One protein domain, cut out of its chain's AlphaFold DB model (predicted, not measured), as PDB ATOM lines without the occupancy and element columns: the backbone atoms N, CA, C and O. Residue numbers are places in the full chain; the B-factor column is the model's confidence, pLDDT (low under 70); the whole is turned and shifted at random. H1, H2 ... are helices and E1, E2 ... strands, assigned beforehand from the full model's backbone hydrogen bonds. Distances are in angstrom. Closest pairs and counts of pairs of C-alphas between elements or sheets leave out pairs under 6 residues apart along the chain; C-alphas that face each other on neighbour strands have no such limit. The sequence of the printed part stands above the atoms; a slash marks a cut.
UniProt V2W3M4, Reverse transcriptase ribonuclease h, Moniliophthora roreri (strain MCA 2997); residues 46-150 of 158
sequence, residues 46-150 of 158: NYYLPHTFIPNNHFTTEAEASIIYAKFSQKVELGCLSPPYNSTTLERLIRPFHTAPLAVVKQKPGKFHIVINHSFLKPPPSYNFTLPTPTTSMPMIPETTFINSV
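What this domain is: This is residues 46 to 150 of the 158 residues of the protein "Reverse transcriptase ribonuclease h" of Moniliophthora roreri (strain MCA 2997) (UniProt V2W3M4). With little regular structure, the domain has helix H1 packed by residues 63 to 71 on the hairpin E1-E2 at one end, while long unnamed stretches, 46 to 61 and 117 to 150, reach the other. The printed part has 105 residues, 37 in named elements: H1, H2, E1, E2 in chain order, class mixed, the sheet antiparallel. It is loose, radius of gyration of the C-alphas 16.8 A, spanning 50 by 34 by 21 A.

How they stand to each other: Residues 47 to 48 pair in parallel with 138 to 139. H1, residues 62 to 77, is apart from H2, residues 87 to 94. E1, residues 102 to 108, and E2, residues 111 to 116, form an antiparallel hairpin at 153 degrees; N 105 and O 113, 2.8 A apart, are within hydrogen-bond range. The closest C-alphas of H1 and E1 are Glu 64 and Val 104, 6.1 A. Every O i to N i+4 pair is within range in H2, 11 of 12 in H1.

Where its parts are: H1, 22.1 A long from first to last C-alpha, begins at C-alpha 62 (6.049, -83.126, -20.698). H2 measures 10.4 A, E1 18.8 A and E2 16.9 A, ending at C-alpha 116 (20.580, -81.482, -30.717).

The domain as a whole: The farthest C-alphas, Pro 109 and Thr 135, are 53.5 A apart. The printed part has no cut and no long link between named elements. Residues 122 to 136 have pLDDT under 70.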
ATOM      1  N   ASN A  46      44.151 -76.677 -28.410       78.81
ATOM      2  CA  ASN A  46      44.492 -75.450 -27.675       78.81
ATOM      3  C   ASN A  46      43.324 -74.689 -27.019       78.81
ATOM      4  O   ASN A  46      43.540 -73.585 -26.530       78.81
ATOM      5  N   TYR A  47      42.130 -75.267 -26.892       81.19
ATOM      6  CA  TYR A  47      41.040 -74.668 -26.107       81.19
ATOM      7  C   TYR A  47      40.827 -75.392 -24.778       81.19
ATOM      8  O   TYR A  47      41.013 -76.605 -24.684       81.19
ATOM      9  N   TYR A  48      40.387 -74.656 -23.758       86.31
ATOM     10  CA  TYR A  48      39.874 -75.235 -22.516       86.31
ATOM     11  C   TYR A  48      38.538 -74.602 -22.127       86.31
ATOM     12  O   TYR A  48      38.290 -73.429 -22.401       86.31
ATOM     13  N   LEU A  49      37.683 -75.379 -21.462       88.12
ATOM     14  CA  LEU A  49      36.444 -74.879 -20.871       88.12
ATOM     15  C   LEU A  49      36.729 -74.387 -19.441       88.12
ATOM     16  O   LEU A  49      37.168 -75.193 -18.615       88.12
ATOM     17  N   PRO A  50      36.498 -73.100 -19.122       91.06
ATOM     18  CA  PRO A  50      36.743 -72.569 -17.782       91.06
ATOM     19  C   PRO A  50      35.726 -73.072 -16.748       91.06
ATOM     20  O   PRO A  50      36.070 -73.228 -15.578       91.06
ATOM     21  N   HIS A  51      34.490 -73.358 -17.168       92.75
ATOM     22  CA  HIS A  51      33.405 -73.833 -16.307       92.75
ATOM     23  C   HIS A  51      32.343 -74.589 -17.112       92.75
ATOM     24  O   HIS A  51      32.308 -74.533 -18.343       92.75
ATOM     25  N   THR A  52      31.503 -75.346 -16.404       94.06
ATOM     26  CA  THR A  52      30.407 -76.107 -17.008       94.06
ATOM     27  C   THR A  52      29.262 -75.186 -17.401       94.06
ATOM     28  O   THR A  52      28.826 -74.360 -16.601       94.06
ATOM     29  N   PHE A  53      28.712 -75.387 -18.597       92.19
ATOM     30  CA  PHE A  53      27.531 -74.667 -19.065       92.19
ATOM     31  C   PHE A  53      26.483 -75.642 -19.605       92.19
ATOM     32  O   PHE A  53      26.747 -76.457 -20.494       92.19
ATOM     33  N   ILE A  54      25.280 -75.561 -19.035       92.81
ATOM     34  CA  ILE A  54      24.150 -76.435 -19.357       92.81
ATOM     35  C   ILE A  54      22.954 -75.540 -19.690       92.81
ATOM     36  O   ILE A  54      22.219 -75.141 -18.785       92.81
ATOM     37  N   PRO A  55      22.769 -75.160 -20.962       91.75
ATOM     38  CA  PRO A  55      21.621 -74.367 -21.366       91.75
ATOM     39  C   PRO A  55      20.310 -75.151 -21.251       91.75
ATOM     40  O   PRO A  55      20.273 -76.377 -21.374       91.75
ATOM     41  N   ASN A  56      19.210 -74.420 -21.065       92.06
ATOM     42  CA  ASN A  56      17.873 -75.004 -21.070       92.06
ATOM     43  C   ASN A  56      17.543 -75.603 -22.444       92.06
ATOM     44  O   ASN A  56      17.908 -75.052 -23.484       92.06
ATOM     45  N   ASN A  57      16.807 -76.714 -22.440       93.06
ATOM     46  CA  ASN A  57      16.280 -77.307 -23.665       93.06
ATOM     47  C   ASN A  57      15.215 -76.405 -24.317       93.06
ATOM     48  O   ASN A  57      14.559 -75.615 -23.641       93.06
ATOM     49  N   HIS A  58      15.018 -76.555 -25.630       90.19
ATOM     50  CA  HIS A  58      14.011 -75.806 -26.397       90.19
ATOM     51  C   HIS A  58      12.598 -76.383 -26.267       90.19
ATOM     52  O   HIS A  58      11.631 -75.702 -26.596       90.19
ATOM     53  N   PHE A  59      12.469 -77.636 -25.827       87.94
ATOM     54  CA  PHE A  59      11.165 -78.228 -25.536       87.94
ATOM     55  C   PHE A  59      10.657 -77.760 -24.171       87.94
ATOM     56  O   PHE A  59      11.435 -77.582 -23.233       87.94
ATOM     57  N   THR A  60       9.344 -77.593 -24.057       84.06
ATOM     58  CA  THR A  60       8.713 -77.053 -22.841       84.06
ATOM     59  C   THR A  60       7.592 -77.936 -22.313       84.06
ATOM     60  O   THR A  60       7.120 -77.712 -21.199       84.06
ATOM     61  N   THR A  61       7.175 -78.957 -23.067       90.00
ATOM     62  CA  THR A  61       6.073 -79.840 -22.670       90.00
ATOM     63  C   THR A  61       6.561 -81.190 -22.143       90.00
ATOM     64  O   THR A  61       7.569 -81.742 -22.590       90.00
ATOM     65  N   GLU A  62       5.796 -81.776 -21.222       91.56
ATOM     66  CA  GLU A  62       6.049 -83.126 -20.698       91.56
ATOM     67  C   GLU A  62       5.960 -84.204 -21.795       91.56
ATOM     68  O   GLU A  62       6.708 -85.185 -21.789       91.56
ATOM     69  N   ALA A  63       5.090 -83.992 -22.788       91.19
ATOM     70  CA  ALA A  63       4.947 -84.881 -23.938       91.19
ATOM     71  C   ALA A  63       6.235 -84.939 -24.778       91.19
ATOM     72  O   ALA A  63       6.686 -86.019 -25.160       91.19
ATOM     73  N   GLU A  64       6.861 -83.788 -25.033       91.75
ATOM     74  CA  GLU A  64       8.148 -83.710 -25.732       91.75
ATOM     75  C   GLU A  64       9.281 -84.329 -24.908       91.75
ATOM     76  O   GLU A  64      10.087 -85.091 -25.448       91.75
ATOM     77  N   ALA A  65       9.309 -84.072 -23.596       92.75
ATOM     78  CA  ALA A  65      10.275 -84.690 -22.692       92.75
ATOM     79  C   ALA A  65      10.176 -86.226 -22.726       92.75
ATOM     80  O   ALA A  65      11.185 -86.921 -22.847       92.75
ATOM     81  N   SER A  66       8.954 -86.767 -22.713       93.94
ATOM     82  CA  SER A  66       8.698 -88.210 -22.789       93.94
ATOM     83  C   SER A  66       9.214 -88.837 -24.088       93.94
ATOM     84  O   SER A  66       9.794 -89.923 -24.061       93.94
ATOM     85  N   ILE A  67       9.074 -88.142 -25.225       92.62
ATOM     86  CA  ILE A  67       9.636 -88.580 -26.517       92.62
ATOM     87  C   ILE A  67      11.165 -88.696 -26.434       92.62
ATOM     88  O   ILE A  67      11.749 -89.662 -26.934       92.62
ATOM     89  N   ILE A  68      11.809 -87.725 -25.788       92.44
ATOM     90  CA  ILE A  68      13.259 -87.702 -25.585       92.44
ATOM     91  C   ILE A  68      13.702 -88.865 -24.702       92.44
ATOM     92  O   ILE A  68      14.585 -89.627 -25.105       92.44
ATOM     93  N   TYR A  69      13.064 -89.049 -23.545       92.81
ATOM     94  CA  TYR A  69      13.388 -90.148 -22.638       92.81
ATOM     95  C   TYR A  69      13.239 -91.503 -23.321       92.81
ATOM     96  O   TYR A  69      14.177 -92.294 -23.297       92.81
ATOM     97  N   ALA A  70      12.124 -91.747 -24.013       92.50
ATOM     98  CA  ALA A  70      11.908 -93.004 -24.726       92.50
ATOM     99  C   ALA A  70      13.017 -93.284 -25.756       92.50
ATOM    100  O   ALA A  70      13.532 -94.402 -25.838       92.50
ATOM    101  N   LYS A  71      13.436 -92.264 -26.519       91.12
ATOM    102  CA  LYS A  71      14.490 -92.420 -27.530       91.12
ATOM    103  C   LYS A  71      15.851 -92.733 -26.914       91.12
ATOM    104  O   LYS A  71      16.567 -93.588 -27.440       91.12
ATOM    105  N   PHE A  72      16.232 -92.029 -25.851       91.81
ATOM    106  CA  PHE A  72      17.549 -92.194 -25.238       91.81
ATOM    107  C   PHE A  72      17.633 -93.442 -24.358       91.81
ATOM    108  O   PHE A  72      18.655 -94.120 -24.419       91.81
ATOM    109  N   SER A  73      16.565 -93.828 -23.651       92.12
ATOM    110  CA  SER A  73      16.520 -95.089 -22.894       92.12
ATOM    111  C   SER A  73      16.785 -96.296 -23.791       92.12
ATOM    112  O   SER A  73      17.651 -97.104 -23.472       92.12
ATOM    113  N   GLN A  74      16.172 -96.352 -24.981       90.88
ATOM    114  CA  GLN A  74      16.461 -97.405 -25.964       90.88
ATOM    115  C   GLN A  74      17.953 -97.453 -26.342       90.88
ATOM    116  O   GLN A  74      18.532 -98.521 -26.517       90.88
ATOM    117  N   LYS A  75      18.605 -96.295 -26.494       90.50
ATOM    118  CA  LYS A  75      20.035 -96.226 -26.832       90.50
ATOM    119  C   LYS A  75      20.936 -96.637 -25.670       90.50
ATOM    120  O   LYS A  75      21.991 -97.213 -25.923       90.50
ATOM    121  N   VAL A  76      20.523 -96.365 -24.436       90.00
ATOM    122  CA  VAL A  76      21.213 -96.827 -23.226       90.00
ATOM    123  C   VAL A  76      21.088 -98.343 -23.083       90.00
ATOM    124  O   VAL A  76      22.092 -99.011 -22.864       90.00
ATOM    125  N   GLU A  77      19.895 -98.905 -23.291       88.69
ATOM    126  CA  GLU A  77      19.658-100.358 -23.274       88.69
ATOM    127  C   GLU A  77      20.490-101.098 -24.328       88.69
ATOM    128  O   GLU A  77      21.052-102.154 -24.051       88.69
ATOM    129  N   LEU A  78      20.628-100.512 -25.522       87.25
ATOM    130  CA  LEU A  78      21.499-101.032 -26.581       87.25
ATOM    131  C   LEU A  78      22.999-100.838 -26.293       87.25
ATOM    132  O   LEU A  78      23.831-101.252 -27.099       87.25
ATOM    133  N   GLY A  79      23.367-100.176 -25.193       85.00
ATOM    134  CA  GLY A  79      24.761 -99.901 -24.850       85.00
ATOM    135  C   GLY A  79      25.449 -98.900 -25.785       85.00
ATOM    136  O   GLY A  79      26.681 -98.842 -25.844       85.00
ATOM    137  N   CYS A  80      24.664 -98.131 -26.545       85.38
ATOM    138  CA  CYS A  80      25.148 -97.077 -27.435       85.38
ATOM    139  C   CYS A  80      25.429 -95.771 -26.696       85.38
ATOM    140  O   CYS A  80      26.187 -94.945 -27.195       85.38
ATOM    141  N   LEU A  81      24.805 -95.569 -25.535       87.56
ATOM    142  CA  LEU A  81      24.983 -94.390 -24.699       87.56
ATOM    143  C   LEU A  81      25.122 -94.796 -23.237       87.56
ATOM    144  O   LEU A  81      24.531 -95.776 -22.789       87.56
ATOM    145  N   SER A  82      25.865 -93.993 -22.487       87.31
ATOM    146  CA  SER A  82      25.848 -94.060 -21.030       87.31
ATOM    147  C   SER A  82      24.496 -93.575 -20.483       87.31
ATOM    148  O   SER A  82      23.861 -92.717 -21.102       87.31
ATOM    149  N   PRO A  83      24.054 -94.074 -19.314       87.25
ATOM    150  CA  PRO A  83      22.887 -93.533 -18.625       87.25
ATOM    151  C   PRO A  83      23.094 -92.050 -18.260       87.25
ATOM    152  O   PRO A  83      24.233 -91.578 -18.226       87.25
ATOM    153  N   PRO A  84      22.013 -91.302 -17.973       86.75
ATOM    154  CA  PRO A  84      22.124 -89.905 -17.573       86.75
ATOM    155  C   PRO A  84      22.930 -89.751 -16.276       86.75
ATOM    156  O   PRO A  84      22.794 -90.543 -15.342       86.75
ATOM    157  N   TYR A  85      23.735 -88.691 -16.207       89.38
ATOM    158  CA  TYR A  85      24.502 -88.321 -15.019       89.38
ATOM    159  C   TYR A  85      23.912 -87.075 -14.372       89.38
ATOM    160  O   TYR A  85      23.449 -86.158 -15.048       89.38
ATOM    161  N   ASN A  86      24.017 -87.002 -13.047       91.50
ATOM    162  CA  ASN A  86      23.922 -85.725 -12.355       91.50
ATOM    163  C   ASN A  86      25.089 -84.816 -12.796       91.50
ATOM    164  O   ASN A  86      26.227 -85.284 -12.888       91.50
ATOM    165  N   SER A  87      24.817 -83.529 -13.034       91.94
ATOM    166  CA  SER A  87      25.790 -82.567 -13.576       91.94
ATOM    167  C   SER A  87      27.077 -82.485 -12.753       91.94
ATOM    168  O   SER A  87      28.161 -82.628 -13.309       91.94
ATOM    169  N   THR A  88      26.977 -82.369 -11.427       93.50
ATOM    170  CA  THR A  88      28.136 -82.314 -10.520       93.50
ATOM    171  C   THR A  88      28.966 -83.594 -10.578       93.50
ATOM    172  O   THR A  88      30.196 -83.566 -10.527       93.50
ATOM    173  N   THR A  89      28.298 -84.745 -10.694       91.94
ATOM    174  CA  THR A  89      28.997 -86.027 -10.830       91.94
ATOM    175  C   THR A  89      29.743 -86.098 -12.153       91.94
ATOM    176  O   THR A  89      30.907 -86.493 -12.158       91.94
ATOM    177  N   LEU A  90      29.100 -85.694 -13.251       92.12
ATOM    178  CA  LEU A  90      29.712 -85.697 -14.574       92.12
ATOM    179  C   LEU A  90      30.915 -84.755 -14.633       92.12
ATOM    180  O   LEU A  90      31.988 -85.184 -15.036       92.12
ATOM    181  N   GLU A  91      30.779 -83.526 -14.139       94.31
ATOM    182  CA  GLU A  91      31.864 -82.539 -14.125       94.31
ATOM    183  C   GLU A  91      33.092 -83.044 -13.359       94.31
ATOM    184  O   GLU A  91      34.229 -82.906 -13.804       94.31
ATOM    185  N   ARG A  92      32.891 -83.721 -12.224       92.56
ATOM    186  CA  ARG A  92      34.005 -84.330 -11.482       92.56
ATOM    187  C   ARG A  92      34.737 -85.397 -12.305       92.56
ATOM    188  O   ARG A  92      35.956 -85.543 -12.162       92.56
ATOM    189  N   LEU A  93      33.999 -86.139 -13.130       90.25
ATOM    190  CA  LEU A  93      34.521 -87.222 -13.960       90.25
ATOM    191  C   LEU A  93      35.243 -86.710 -15.208       90.25
ATOM    192  O   LEU A  93      36.334 -87.191 -15.494       90.25
ATOM    193  N   ILE A  94      34.652 -85.753 -15.928       89.62
ATOM    194  CA  ILE A  94      35.138 -85.319 -17.249       89.62
ATOM    195  C   ILE A  94      35.721 -83.905 -17.268       89.62
ATOM    196  O   ILE A  94      36.148 -83.471 -18.331       89.62
ATOM    197  N   ARG A  95      35.803 -83.233 -16.106       92.56
ATOM    198  CA  ARG A  95      36.119 -81.796 -15.963       92.56
ATOM    199  C   ARG A  95      34.956 -80.922 -16.491       92.56
ATOM    200  O   ARG A  95      33.895 -81.479 -16.794       92.56
ATOM    201  N   PRO A  96      35.076 -79.579 -16.519       93.81
ATOM    202  CA  PRO A  96      34.042 -78.725 -17.087       93.81
ATOM    203  C   PRO A  96      33.594 -79.161 -18.479       93.81
ATOM    204  O   PRO A  96      34.418 -79.521 -19.321       93.81
ATOM    205  N   PHE A  97      32.285 -79.122 -18.717       91.38
ATOM    206  CA  PHE A  97      31.689 -79.547 -19.981       91.38
ATOM    207  C   PHE A  97      30.611 -78.582 -20.465       91.38
ATOM    208  O   PHE A  97      30.026 -77.816 -19.704       91.38
ATOM    209  N   HIS A  98      30.318 -78.659 -21.757       89.31
ATOM    210  CA  HIS A  98      29.260 -77.887 -22.388       89.31
ATOM    211  C   HIS A  98      28.238 -78.834 -23.023       89.31
ATOM    212  O   HIS A  98      28.616 -79.798 -23.690       89.31
ATOM    213  N   THR A  99      26.945 -78.577 -22.814       91.56
ATOM    214  CA  THR A  99      25.861 -79.341 -23.455       91.56
ATOM    215  C   THR A  99      25.118 -78.495 -24.478       91.56
ATOM    216  O   THR A  99      24.928 -77.303 -24.273       91.56
ATOM    217  N   ALA A 100      24.608 -79.124 -25.531       90.25
ATOM    218  CA  ALA A 100      23.720 -78.475 -26.487       90.25
ATOM    219  C   ALA A 100      22.240 -78.702 -26.111       90.25
ATOM    220  O   ALA A 100      21.878 -79.833 -25.769       90.25
ATOM    221  N   PRO A 101      21.364 -77.686 -26.224       92.62
ATOM    222  CA  PRO A 101      19.931 -77.853 -26.011       92.62
ATOM    223  C   PRO A 101      19.310 -78.865 -26.963       92.62
ATOM    224  O   PRO A 101      19.589 -78.874 -28.164       92.62
ATOM    225  N   LEU A 102      18.376 -79.651 -26.446       93.94
ATOM    226  CA  LEU A 102      17.523 -80.524 -27.235       93.94
ATOM    227  C   LEU A 102      16.244 -79.801 -27.658       93.94
ATOM    228  O   LEU A 102      15.672 -79.017 -26.901       93.94
ATOM    229  N   ALA A 103      15.758 -80.120 -28.850       93.00
ATOM    230  CA  ALA A 103      14.445 -79.732 -29.344       93.00
ATOM    231  C   ALA A 103      13.709 -80.959 -29.891       93.00
ATOM    232  O   ALA A 103      14.337 -81.893 -30.395       93.00
ATOM    233  N   VAL A 104      12.379 -80.940 -29.837       94.00
ATOM    234  CA  VAL A 104      11.535 -81.935 -30.503       94.00
ATOM    235  C   VAL A 104      10.818 -81.256 -31.659       94.00
ATOM    236  O   VAL A 104      10.126 -80.262 -31.483       94.00
ATOM    237  N   VAL A 105      10.987 -81.793 -32.862       91.81
ATOM    238  CA  VAL A 105      10.350 -81.284 -34.076       91.81
ATOM    239  C   VAL A 105       9.361 -82.321 -34.580       91.81
ATOM    240  O   VAL A 105       9.713 -83.471 -34.861       91.81
ATOM    241  N   LYS A 106       8.097 -81.919 -34.721       89.56
ATOM    242  CA  LYS A 106       7.066 -82.752 -35.342       89.56
ATOM    243  C   LYS A 106       7.269 -82.758 -36.856       89.56
ATOM    244  O   LYS A 106       7.165 -81.721 -37.498       89.56
ATOM    245  N   GLN A 107       7.530 -83.929 -37.433       84.88
ATOM    246  CA  GLN A 107       7.656 -84.070 -38.888       84.88
ATOM    247  C   GLN A 107       6.307 -84.308 -39.561       84.88
ATOM    248  O   GLN A 107       6.005 -83.734 -40.602       84.88
ATOM    249  N   LYS A 108       5.521 -85.223 -38.987       87.12
ATOM    250  CA  LYS A 108       4.208 -85.665 -39.470       87.12
ATOM    251  C   LYS A 108       3.348 -86.032 -38.255       87.12
ATOM    252  O   LYS A 108       3.900 -86.194 -37.161       87.12
ATOM    253  N   PRO A 109       2.019 -86.171 -38.388       86.81
ATOM    254  CA  PRO A 109       1.192 -86.699 -37.305       86.81
ATOM    255  C   PRO A 109       1.785 -88.005 -36.747       86.81
ATOM    256  O   PRO A 109       2.065 -88.928 -37.504       86.81
ATOM    257  N   GLY A 110       2.065 -88.039 -35.441       85.38
ATOM    258  CA  GLY A 110       2.660 -89.194 -34.754       85.38
ATOM    259  C   GLY A 110       4.167 -89.418 -34.953       85.38
ATOM    260  O   GLY A 110       4.717 -90.310 -34.313       85.38
ATOM    261  N   LYS A 111       4.865 -88.628 -35.785       88.81
ATOM    262  CA  LYS A 111       6.311 -88.779 -36.024       88.81
ATOM    263  C   LYS A 111       7.091 -87.545 -35.580       88.81
ATOM    264  O   LYS A 111       6.908 -86.452 -36.124       88.81
ATOM    265  N   PHE A 112       8.022 -87.758 -34.656       90.50
ATOM    266  CA  PHE A 112       8.844 -86.718 -34.041       90.50
ATOM    267  C   PHE A 112      10.330 -86.983 -34.261       90.50
ATOM    268  O   PHE A 112      10.773 -88.132 -34.259       90.50
ATOM    269  N   HIS A 113      11.093 -85.913 -34.454       91.62
ATOM    270  CA  HIS A 113      12.548 -85.922 -34.508       91.62
ATOM    271  C   HIS A 113      13.105 -85.149 -33.319       91.62
ATOM    272  O   HIS A 113      12.576 -84.103 -32.956       91.62
ATOM    273  N   ILE A 114      14.185 -85.659 -32.739       93.69
ATOM    274  CA  ILE A 114      14.950 -84.950 -31.715       93.69
ATOM    275  C   ILE A 114      16.108 -84.258 -32.420       93.69
ATOM    276  O   ILE A 114      16.819 -84.890 -33.201       93.69
ATOM    277  N   VAL A 115      16.282 -82.972 -32.149       92.31
ATOM    278  CA  VAL A 115      17.373 -82.151 -32.672       92.31
ATOM    279  C   VAL A 115      18.266 -81.758 -31.506       92.31
ATOM    280  O   VAL A 115      17.778 -81.220 -30.516       92.31
ATOM    281  N   ILE A 116      19.567 -82.016 -31.629       91.94
ATOM    282  CA  ILE A 116      20.580 -81.482 -30.717       91.94
ATOM    283  C   ILE A 116      21.079 -80.181 -31.340       91.94
ATOM    284  O   ILE A 116      21.692 -80.196 -32.408       91.94
ATOM    285  N   ASN A 117      20.771 -79.048 -30.715       88.69
ATOM    286  CA  ASN A 117      21.129 -77.737 -31.234       88.69
ATOM    287  C   ASN A 117      22.590 -77.413 -30.904       88.69
ATOM    288  O   ASN A 117      22.886 -76.598 -30.032       88.69
ATOM    289  N   HIS A 118      23.505 -78.036 -31.645       82.94
ATOM    290  CA  HIS A 118      24.925 -77.695 -31.628       82.94
ATOM    291  C   HIS A 118      25.215 -76.317 -32.215       82.94
ATOM    292  O   HIS A 118      26.389 -75.999 -32.260       82.94
ATOM    293  N   SER A 119      24.182 -75.565 -32.646       78.75
ATOM    294  CA  SER A 119      24.147 -74.168 -33.123       78.75
ATOM    295  C   SER A 119      23.666 -73.157 -32.076       78.75
ATOM    296  O   SER A 119      23.392 -72.000 -32.397       78.75
ATOM    297  N   PHE A 120      23.504 -73.594 -30.826       76.31
ATOM    298  CA  PHE A 120      22.989 -72.749 -29.762       76.31
ATOM    299  C   PHE A 120      24.015 -71.685 -29.356       76.31
ATOM    300  O   PHE A 120      25.179 -72.012 -29.144       76.31
ATOM    301  N   LEU A 121      23.525 -70.444 -29.211       70.12
ATOM    302  CA  LEU A 121      24.271 -69.183 -29.065       70.12
ATOM    303  C   LEU A 121      24.807 -68.658 -30.409       70.12
ATOM    304  O   LEU A 121      25.666 -69.257 -31.047       70.12
ATOM    305  N   LYS A 122      24.266 -67.516 -30.859       60.12
ATOM    306  CA  LYS A 122      24.795 -66.787 -32.023       60.12
ATOM    307  C   LYS A 122      25.963 -65.915 -31.558       60.12
ATOM    308  O   LYS A 122      25.798 -65.235 -30.543       60.12
ATOM    309  N   PRO A 123      27.090 -65.864 -32.291       53.00
ATOM    310  CA  PRO A 123      28.112 -64.873 -31.998       53.00
ATOM    311  C   PRO A 123      27.508 -63.463 -32.132       53.00
ATOM    312  O   PRO A 123      26.621 -63.247 -32.970       53.00
ATOM    313  N   PRO A 124      27.976 -62.481 -31.343       51.06
ATOM    314  CA  PRO A 124      27.748 -61.083 -31.669       51.06
ATOM    315  C   PRO A 124      28.231 -60.835 -33.109       51.06
ATOM    316  O   PRO A 124      29.249 -61.413 -33.498       51.06
ATOM    317  N   PRO A 125      27.568 -59.973 -33.898       50.66
ATOM    318  CA  PRO A 125      27.883 -59.746 -35.315       50.66
ATOM    319  C   PRO A 125      29.311 -59.234 -35.617       50.66
ATOM    320  O   PRO A 125      29.624 -58.977 -36.772       50.66
ATOM    321  N   SER A 126      30.184 -59.088 -34.615       51.81
ATOM    322  CA  SER A 126      31.528 -58.509 -34.721       51.81
ATOM    323  C   SER A 126      32.653 -59.373 -34.129       51.81
ATOM    324  O   SER A 126      33.719 -58.839 -33.818       51.81
ATOM    325  N   TYR A 127      32.451 -60.676 -33.908       50.44
ATOM    326  CA  TYR A 127      33.532 -61.533 -33.405       50.44
ATOM    327  C   TYR A 127      34.528 -61.864 -34.526       50.44
ATOM    328  O   TYR A 127      34.330 -62.794 -35.305       50.44
ATOM    329  N   ASN A 128      35.608 -61.084 -34.611       48.62
ATOM    330  CA  ASN A 128      36.772 -61.419 -35.424       48.62
ATOM    331  C   ASN A 128      37.500 -62.586 -34.752       48.62
ATOM    332  O   ASN A 128      38.159 -62.406 -33.727       48.62
ATOM    333  N   PHE A 129      37.345 -63.787 -35.300       52.16
ATOM    334  CA  PHE A 129      38.062 -64.958 -34.822       52.16
ATOM    335  C   PHE A 129      39.514 -64.884 -35.301       52.16
ATOM    336  O   PHE A 129      39.815 -65.154 -36.461       52.16
ATOM    337  N   THR A 130      40.419 -64.465 -34.421       51.28
ATOM    338  CA  THR A 130      41.855 -64.560 -34.686       51.28
ATOM    339  C   THR A 130      42.297 -65.979 -34.351       51.28
ATOM    340  O   THR A 130      42.192 -66.396 -33.196       51.28
ATOM    341  N   LEU A 131      42.769 -66.726 -35.351       53.72
ATOM    342  CA  LEU A 131      43.287 -68.078 -35.152       53.72
ATOM    343  C   LEU A 131      44.461 -68.028 -34.151       53.72
ATOM    344  O   LEU A 131      45.387 -67.232 -34.350       53.72
ATOM    345  N   PRO A 132      44.433 -68.805 -33.055       51.28
ATOM    346  CA  PRO A 132      45.475 -68.734 -32.043       51.28
ATOM    347  C   PRO A 132      46.805 -69.280 -32.569       51.28
ATOM    348  O   PRO A 132      46.862 -70.261 -33.310       51.28
ATOM    349  N   THR A 133      47.900 -68.658 -32.138       53.56
ATOM    350  CA  THR A 133      49.244 -69.220 -32.265       53.56
ATOM    351  C   THR A 133      49.391 -70.451 -31.354       53.56
ATOM    352  O   THR A 133      48.838 -70.472 -30.253       53.56
ATOM    353  N   PRO A 134      50.155 -71.479 -31.767       56.62
ATOM    354  CA  PRO A 134      50.123 -72.831 -31.184       56.62
ATOM    355  C   PRO A 134      50.624 -72.968 -29.733       56.62
ATOM    356  O   PRO A 134      50.647 -74.074 -29.201       56.62
ATOM    357  N   THR A 135      51.044 -71.886 -29.077       60.28
ATOM    358  CA  THR A 135      51.747 -71.940 -27.783       60.28
ATOM    359  C   THR A 135      50.884 -71.590 -26.569       60.28
ATOM    360  O   THR A 135      51.312 -71.849 -25.445       60.28
ATOM    361  N   THR A 136      49.679 -71.037 -26.754       68.12
ATOM    362  CA  THR A 136      48.835 -70.565 -25.641       68.12
ATOM    363  C   THR A 136      47.449 -71.188 -25.709       68.12
ATOM    364  O   THR A 136      46.735 -71.011 -26.694       68.12
ATOM    365  N   SER A 137      47.049 -71.898 -24.649       75.19
ATOM    366  CA  SER A 137      45.686 -72.417 -24.555       75.19
ATOM    367  C   SER A 137      44.693 -71.291 -24.268       75.19
ATOM    368  O   SER A 137      44.878 -70.518 -23.326       75.19
ATOM    369  N   MET A 138      43.639 -71.203 -25.075       81.25
ATOM    370  CA  MET A 138      42.639 -70.144 -25.011       81.25
ATOM    371  C   MET A 138      41.376 -70.611 -24.275       81.25
ATOM    372  O   MET A 138      40.900 -71.726 -24.517       81.25
ATOM    373  N   PRO A 139      40.792 -69.774 -23.396       84.12
ATOM    374  CA  PRO A 139      39.505 -70.087 -22.793       84.12
ATOM    375  C   PRO A 139      38.406 -70.060 -23.861       84.12
ATOM    376  O   PRO A 139      38.211 -69.051 -24.538       84.12
ATOM    377  N   MET A 140      37.658 -71.152 -23.980       82.50
ATOM    378  CA  MET A 140      36.406 -71.201 -24.730       82.50
ATOM    379  C   MET A 140      35.283 -70.795 -23.779       82.50
ATOM    380  O   MET A 140      34.904 -71.580 -22.915       82.50
ATOM    381  N   ILE A 141      34.772 -69.568 -23.900       84.56
ATOM    382  CA  ILE A 141      33.675 -69.080 -23.051       84.56
ATOM    383  C   ILE A 141      32.372 -69.714 -23.550       84.56
ATOM    384  O   ILE A 141      31.917 -69.343 -24.637       84.56
ATOM    385  N   PRO A 142      31.776 -70.677 -22.831       80.25
ATOM    386  CA  PRO A 142      30.700 -71.495 -23.382       80.25
ATOM    387  C   PRO A 142      29.397 -70.718 -23.624       80.25
ATOM    388  O   PRO A 142      28.581 -71.155 -24.425       80.25
ATOM    389  N   GLU A 143      29.210 -69.551 -22.999       82.25
ATOM    390  CA  GLU A 143      28.056 -68.667 -23.214       82.25
ATOM    391  C   GLU A 143      28.117 -67.861 -24.515       82.25
ATOM    392  O   GLU A 143      27.101 -67.326 -24.962       82.25
ATOM    393  N   THR A 144      29.300 -67.717 -25.108       76.06
ATOM    394  CA  THR A 144      29.519 -66.823 -26.257       76.06
ATOM    395  C   THR A 144      30.294 -67.473 -27.392       76.06
ATOM    396  O   THR A 144      30.277 -66.959 -28.510       76.06
ATOM    397  N   THR A 145      30.959 -68.598 -27.127       73.00
ATOM    398  CA  THR A 145      31.803 -69.288 -28.096       73.00
ATOM    399  C   THR A 145      31.064 -70.469 -28.679       73.00
ATOM    400  O   THR A 145      30.615 -71.378 -27.980       73.00
ATOM    401  N   PHE A 146      30.974 -70.456 -29.998       74.44
ATOM    402  CA  PHE A 146      30.244 -71.436 -30.757       74.44
ATOM    403  C   PHE A 146      31.163 -72.575 -31.215       74.44
ATOM    404  O   PHE A 146      32.201 -72.312 -31.808       74.44
ATOM    405  N   ILE A 147      30.819 -73.847 -30.982       74.06
ATOM    406  CA  ILE A 147      31.763 -74.932 -31.304       74.06
ATOM    407  C   ILE A 147      32.068 -75.018 -32.805       74.06
ATOM    408  O   ILE A 147      33.228 -75.157 -33.173       74.06
ATOM    409  N   ASN A 148      31.086 -74.813 -33.691       73.25
ATOM    410  CA  ASN A 148      31.399 -74.825 -35.124       73.25
ATOM    411  C   ASN A 148      32.079 -73.532 -35.604       73.25
ATOM    412  O   ASN A 148      32.433 -73.467 -36.772       73.25
ATOM    413  N   SER A 149      32.275 -72.506 -34.759       72.00
ATOM    414  CA  SER A 149      33.139 -71.371 -35.129       72.00
ATOM    415  C   SER A 149      34.618 -71.658 -34.884       72.00
ATOM    416  O   SER A 149      35.447 -70.844 -35.271       72.00
ATOM    417  N   VAL A 150      34.944 -72.756 -34.193       72.88
ATOM    418  CA  VAL A 150      36.325 -73.130 -33.848       72.88
ATOM    419  C   VAL A 150      36.788 -74.420 -34.526       72.88
ATOM    420  O   VAL A 150      37.949 -74.788 -34.390       72.88
TER     421      VAL A 150